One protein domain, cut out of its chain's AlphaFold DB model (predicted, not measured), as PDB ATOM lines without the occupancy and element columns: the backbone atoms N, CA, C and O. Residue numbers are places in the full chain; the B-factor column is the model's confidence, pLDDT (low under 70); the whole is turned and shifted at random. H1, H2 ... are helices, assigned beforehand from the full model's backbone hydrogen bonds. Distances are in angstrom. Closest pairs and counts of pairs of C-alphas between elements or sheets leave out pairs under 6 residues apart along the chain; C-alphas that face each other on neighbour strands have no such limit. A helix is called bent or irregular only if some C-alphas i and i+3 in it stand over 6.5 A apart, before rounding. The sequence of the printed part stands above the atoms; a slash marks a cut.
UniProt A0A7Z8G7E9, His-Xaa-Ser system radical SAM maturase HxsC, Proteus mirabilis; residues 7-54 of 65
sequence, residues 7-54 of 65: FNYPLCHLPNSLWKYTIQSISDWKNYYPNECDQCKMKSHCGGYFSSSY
ATOM      1  N   PHE A   7     185.877 170.649 167.046       95.12
ATOM      2  CA  PHE A   7     187.113 170.890 167.782       95.12
ATOM      3  C   PHE A   7     188.276 170.137 167.153       95.12
ATOM      4  O   PHE A   7     188.106 169.018 166.674       95.12
ATOM      5  N   ASN A   8     189.468 170.728 167.233       93.12
ATOM      6  CA  ASN A   8     190.734 170.084 166.871       93.12
ATOM      7  C   ASN A   8     190.851 169.656 165.395       93.12
ATOM      8  O   ASN A   8     191.604 168.739 165.073       93.12
ATOM      9  N   TYR A   9     190.116 170.320 164.498       95.31
ATOM     10  CA  TYR A   9     190.232 170.117 163.056       95.31
ATOM     11  C   TYR A   9     190.960 171.296 162.400       95.31
ATOM     12  O   TYR A   9     190.515 172.441 162.527       95.31
ATOM     13  N   PRO A  10     192.026 171.037 161.627       96.56
ATOM     14  CA  PRO A  10     192.555 172.010 160.687       96.56
ATOM     15  C   PRO A  10     191.510 172.342 159.612       96.56
ATOM     16  O   PRO A  10     190.874 171.441 159.059       96.56
ATOM     17  N   LEU A  11     191.360 173.624 159.264       97.62
ATOM     18  CA  LEU A  11     190.362 174.073 158.277       97.62
ATOM     19  C   LEU A  11     190.541 173.406 156.914       97.62
ATOM     20  O   LEU A  11     189.564 173.088 156.242       97.62
ATOM     21  N   CYS A  12     191.788 173.139 156.531       97.06
ATOM     22  CA  CYS A  12     192.119 172.492 155.270       97.06
ATOM     23  C   CYS A  12     191.693 171.016 155.195       97.06
ATOM     24  O   CYS A  12     191.837 170.420 154.133       97.06
ATOM     25  N   HIS A  13     191.150 170.419 156.262       96.38
ATOM     26  CA  HIS A  13     190.520 169.090 156.234       96.38
ATOM     27  C   HIS A  13     188.989 169.143 156.259       96.38
ATOM     28  O   HIS A  13     188.342 168.099 156.227       96.38
ATOM     29  N   LEU A  14     188.402 170.339 156.289       96.62
ATOM     30  CA  LEU A  14     186.961 170.529 156.359       96.62
ATOM     31  C   LEU A  14     186.428 171.214 155.096       96.62
ATOM     32  O   LEU A  14     187.063 172.137 154.582       96.62
ATOM     33  N   PRO A  15     185.227 170.839 154.625       96.75
ATOM     34  CA  PRO A  15     184.478 171.653 153.677       96.75
ATOM     35  C   PRO A  15     184.245 173.069 154.222       96.75
ATOM     36  O   PRO A  15     183.909 173.235 155.396       96.75
ATOM     37  N   ASN A  16     184.324 174.082 153.352       95.94
ATOM     38  CA  ASN A  16     184.138 175.491 153.730       95.94
ATOM     39  C   ASN A  16     182.791 175.755 154.427       95.94
ATOM     40  O   ASN A  16     182.695 176.609 155.306       95.94
ATOM     41  N   SER A  17     181.748 174.990 154.084       97.00
ATOM     42  CA  SER A  17     180.424 175.084 154.713       97.00
ATOM     43  C   SER A  17     180.428 174.764 156.213       97.00
ATOM     44  O   SER A  17     179.519 175.195 156.928       97.00
ATOM     45  N   LEU A  18     181.442 174.036 156.697       97.19
ATOM     46  CA  LEU A  18     181.586 173.652 158.099       97.19
ATOM     47  C   LEU A  18     182.468 174.604 158.913       97.19
ATOM     48  O   LEU A  18     182.450 174.525 160.139       97.19
ATOM     49  N   TRP A  19     183.200 175.525 158.279       96.12
ATOM     50  CA  TRP A  19     184.149 176.410 158.972       96.12
ATOM     51  C   TRP A  19     183.484 177.289 160.032       96.12
ATOM     52  O   TRP A  19     184.055 177.546 161.083       96.12
ATOM     53  N   LYS A  20     182.226 177.685 159.818       95.62
ATOM     54  CA  LYS A  20     181.461 178.459 160.810       95.62
ATOM     55  C   LYS A  20     181.208 177.721 162.133       95.62
ATOM     56  O   LYS A  20     180.791 178.351 163.096       95.62
ATOM     57  N   TYR A  21     181.421 176.404 162.172       96.50
ATOM     58  CA  TYR A  21     181.282 175.590 163.379       96.50
ATOM     59  C   TYR A  21     182.629 175.291 164.047       96.50
ATOM     60  O   TYR A  21     182.651 174.633 165.082       96.50
ATOM     61  N   THR A  22     183.761 175.700 163.470       96.38
ATOM     62  CA  THR A  22     185.079 175.314 163.993       96.38
ATOM     63  C   THR A  22     185.525 176.214 165.129       96.38
ATOM     64  O   THR A  22     185.362 177.430 165.051       96.38
ATOM     65  N   ILE A  23     186.147 175.620 166.144       95.44
ATOM     66  CA  ILE A  23     186.706 176.333 167.292       95.44
ATOM     67  C   ILE A  23     188.208 176.057 167.380       95.44
ATOM     68  O   ILE A  23     188.645 174.905 167.328       95.44
ATOM     69  N   GLN A  24     189.002 177.114 167.560       94.81
ATOM     70  CA  GLN A  24     190.423 176.995 167.885       94.81
ATOM     71  C   GLN A  24     190.584 176.658 169.367       94.81
ATOM     72  O   GLN A  24     190.593 177.537 170.222       94.81
ATOM     73  N   SER A  25     190.647 175.366 169.673       94.69
ATOM     74  CA  SER A  25     190.652 174.853 171.051       94.69
ATOM     75  C   SER A  25     191.967 174.214 171.488       94.69
ATOM     76  O   SER A  25     192.075 173.760 172.627       94.69
ATOM     77  N   ILE A  26     192.960 174.125 170.603       96.94
ATOM     78  CA  ILE A  26     194.262 173.545 170.935       96.94
ATOM     79  C   ILE A  26     195.103 174.624 171.613       96.94
ATOM     80  O   ILE A  26     195.401 175.644 171.001       96.94
ATOM     81  N   SER A  27     195.489 174.392 172.870       95.94
ATOM     82  CA  SER A  27     196.383 175.289 173.612       95.94
ATOM     83  C   SER A  27     197.685 175.528 172.849       95.94
ATOM     84  O   SER A  27     198.229 174.580 172.287       95.94
ATOM     85  N   ASP A  28     198.227 176.742 172.924       93.69
ATOM     86  CA  ASP A  28     199.400 177.173 172.148       93.69
ATOM     87  C   ASP A  28     200.573 176.186 172.209       93.69
ATOM     88  O   ASP A  28     201.114 175.795 171.182       93.69
ATOM     89  N   TRP A  29     200.912 175.687 173.401       95.81
ATOM     90  CA  TRP A  29     202.025 174.747 173.590       95.81
ATOM     91  C   TRP A  29     201.783 173.346 172.999       95.81
ATOM     92  O   TRP A  29     202.727 172.581 172.794       95.81
ATOM     93  N   LYS A  30     200.521 172.984 172.740       96.62
ATOM     94  CA  LYS A  30     200.127 171.738 172.065       96.62
ATOM     95  C   LYS A  30     199.884 171.942 170.579       96.62
ATOM     96  O   LYS A  30     199.674 170.950 169.890       96.62
ATOM     97  N   ASN A  31     199.827 173.181 170.105       96.94
ATOM     98  CA  ASN A  31     199.460 173.483 168.737       96.94
ATOM     99  C   ASN A  31     200.716 173.586 167.874       96.94
ATOM    100  O   ASN A  31     201.710 174.190 168.271       96.94
ATOM    101  N   TYR A  32     200.677 172.999 166.686       96.12
ATOM    102  CA  TYR A  32     201.692 173.233 165.673       96.12
ATOM    103  C   TYR A  32     201.064 173.309 164.284       96.12
ATOM    104  O   TYR A  32     199.949 172.840 164.034       96.12
ATOM    105  N   TYR A  33     201.819 173.905 163.371       96.62
ATOM    106  CA  TYR A  33     201.443 174.085 161.981       96.62
ATOM    107  C   TYR A  33     202.554 173.507 161.100       96.62
ATOM    108  O   TYR A  33     203.688 173.971 161.215       96.62
ATOM    109  N   PRO A  34     202.260 172.506 160.250       96.56
ATOM    110  CA  PRO A  34     203.197 172.014 159.241       96.56
ATOM    111  C   PRO A  34     203.658 173.122 158.282       96.56
ATOM    112  O   PRO A  34     202.969 174.133 158.136       96.56
ATOM    113  N   ASN A  35     204.781 172.912 157.589       96.19
ATOM    114  CA  ASN A  35     205.387 173.902 156.682       96.19
ATOM    115  C   ASN A  35     204.409 174.399 155.601       96.19
ATOM    116  O   ASN A  35     204.426 175.565 155.215       96.19
ATOM    117  N   GLU A  36     203.493 173.544 155.140       95.56
ATOM    118  CA  GLU A  36     202.456 173.902 154.166       95.56
ATOM    119  C   GLU A  36     201.528 175.012 154.678       95.56
ATOM    120  O   GLU A  36     200.920 175.739 153.893       95.56
ATOM    121  N   CYS A  37     201.410 175.177 155.996       96.62
ATOM    122  CA  CYS A  37     200.586 176.219 156.589       96.62
ATOM    123  C   CYS A  37     201.226 177.611 156.520       96.62
ATOM    124  O   CYS A  37     200.516 178.586 156.752       96.62
ATOM    125  N   ASP A  38     202.517 177.744 156.206       96.69
ATOM    126  CA  ASP A  38     203.197 179.048 156.216       96.69
ATOM    127  C   ASP A  38     202.705 180.002 155.129       96.69
ATOM    128  O   ASP A  38     202.740 181.215 155.315       96.69
ATOM    129  N   GLN A  39     202.174 179.461 154.033       96.31
ATOM    130  CA  GLN A  39     201.544 180.236 152.961       96.31
ATOM    131  C   GLN A  39     200.008 180.284 153.083       96.31
ATOM    132  O   GLN A  39     199.325 180.776 152.189       96.31
ATOM    133  N   CYS A  40     199.431 179.747 154.165       97.56
ATOM    134  CA  CYS A  40     197.983 179.631 154.320       97.56
ATOM    135  C   CYS A  40     197.364 180.946 154.821       97.56
ATOM    136  O   CYS A  40     197.597 181.359 155.959       97.56
ATOM    137  N   LYS A  41     196.481 181.557 154.019       97.38
ATOM    138  CA  LYS A  41     195.758 182.791 154.385       97.38
ATOM    139  C   LYS A  41     194.823 182.606 155.577       97.38
ATOM    140  O   LYS A  41     194.557 183.553 156.307       97.38
ATOM    141  N   MET A  42     194.353 181.380 155.795       96.62
ATOM    142  CA  MET A  42     193.449 181.041 156.895       96.62
ATOM    143  C   MET A  42     194.178 180.526 158.145       96.62
ATOM    144  O   MET A  42     193.511 180.053 159.064       96.62
ATOM    145  N   LYS A  43     195.520 180.602 158.222       96.00
ATOM    146  CA  LYS A  43     196.304 180.092 159.369       96.00
ATOM    147  C   LYS A  43     195.828 180.680 160.701       96.00
ATOM    148  O   LYS A  43     195.611 179.922 161.637       96.00
ATOM    149  N   SER A  44     195.573 181.990 160.758       94.69
ATOM    150  CA  SER A  44     195.060 182.692 161.952       94.69
ATOM    151  C   SER A  44     193.655 182.258 162.379       94.69
ATOM    152  O   SER A  44     193.256 182.499 163.515       94.69
ATOM    153  N   HIS A  45     192.898 181.626 161.479       94.12
ATOM    154  CA  HIS A  45     191.557 181.103 161.726       94.12
ATOM    155  C   HIS A  45     191.543 179.579 161.935       94.12
ATOM    156  O   HIS A  45     190.508 179.021 162.295       94.12
ATOM    157  N   CYS A  46     192.678 178.905 161.755       95.75
ATOM    158  CA  CYS A  46     192.784 177.455 161.776       95.75
ATOM    159  C   CYS A  46     192.967 176.901 163.194       95.75
ATOM    160  O   CYS A  46     193.681 177.479 164.002       95.75
ATOM    161  N   GLY A  47     192.356 175.747 163.491       95.00
ATOM    162  CA  GLY A  47     192.565 175.043 164.763       95.00
ATOM    163  C   GLY A  47     193.976 174.471 164.928       95.00
ATOM    164  O   GLY A  47     194.409 174.250 166.056       95.00
ATOM    165  N   GLY A  48     194.687 174.268 163.815       96.06
ATOM    166  CA  GLY A  48     196.019 173.672 163.786       96.06
ATOM    167  C   GLY A  48     196.020 172.182 164.126       96.06
ATOM    168  O   GLY A  48     194.984 171.515 164.090       96.06
ATOM    169  N   TYR A  49     197.207 171.653 164.399       96.94
ATOM    170  CA  TYR A  49     197.455 170.233 164.636       96.94
ATOM    171  C   TYR A  49     198.024 170.038 166.043       96.94
ATOM    172  O   TYR A  49     198.702 170.910 166.580       96.94
ATOM    173  N   PHE A  50     197.798 168.873 166.651       96.81
ATOM    174  CA  PHE A  50     198.440 168.549 167.928       96.81
ATOM    175  C   PHE A  50     199.924 168.252 167.731       96.81
ATOM    176  O   PHE A  50     200.254 167.390 166.926       96.81
ATOM    177  N   SER A  51     200.818 168.872 168.498       96.56
ATOM    178  CA  SER A  51     202.280 168.712 168.404       96.56
ATOM    179  C   SER A  51     202.755 167.263 168.537       96.56
ATOM    180  O   SER A  51     203.751 166.879 167.932       96.56
ATOM    181  N   SER A  52     201.996 166.411 169.228       95.88
ATOM    182  CA  SER A  52     202.223 164.959 169.278       95.88
ATOM    183  C   SER A  52     202.066 164.244 167.928       95.88
ATOM    184  O   SER A  52     202.519 163.112 167.781       95.88
ATOM    185  N   SER A  53     201.451 164.894 166.938       94.75
ATOM    186  CA  SER A  53     201.312 164.420 165.556       94.75
ATOM    187  C   SER A  53     202.368 165.008 164.613       94.75
ATOM    188  O   SER A  53     202.200 164.959 163.405       94.75
ATOM    189  N   TYR A  54     203.464 165.588 165.110       93.88
ATOM    190  CA  TYR A  54     204.473 166.200 164.239       93.88
ATOM    191  C   TYR A  54     204.988 165.237 163.152       93.88
ATOM    192  O   TYR A  54     205.668 164.248 163.443       93.88
TER     193      TYR A  54
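What this domain is: This is residues 7 to 54 of the 65 residues of the protein "His-Xaa-Ser system radical SAM maturase HxsC" of Proteus mirabilis (UniProt A0A7Z8G7E9). This domain has little regular structure: looping chain folds through a compact body, with two short helices, H1 and H2, set apart in it. From H1 the unnamed stretch 22 to 34 runs past the middle to a far turn near Trp 29, then folds back to H2; residues 40 to 54 return through the middle. The printed part has 48 residues, 11 in the named helices H1 then H2, and no named strand; the class is all helix. It is compact, with a radius of gyration of the C-alphas of 10.2 A and spans of 28 by 22 by 16 A.

How they stand to each other: H1, residues 16 to 21, and H2, residues 35 to 39, are apart. Residues 31 to 32 pair with 49 to 50, antiparallel. No O i to N i+4 pair is within hydrogen-bond range in H1, 0 of 2, or H2, 0 of 1; for O i to N i+3 the counts are 2 of 3 and 1 of 2.

Where its parts are: H1 spans 10.1 A from C-alpha 16 at (184.138, 175.491, 153.730) and is irregular, C-alphas 17 and 20 being 7.0 A apart. H2 spans 8.3 A to C-alpha 39 at (201.544, 180.236, 152.961) and is only just irregular, C-alphas 36 and 39 being 6.51 A apart.

The domain as a whole: The C-alphas farthest apart, of Ser 17 and Trp 29, are 28.7 A apart. The link from H1 to H2 is long, 13 residues. The printed part has no cut, and no printed residue is under 70 in pLDDT.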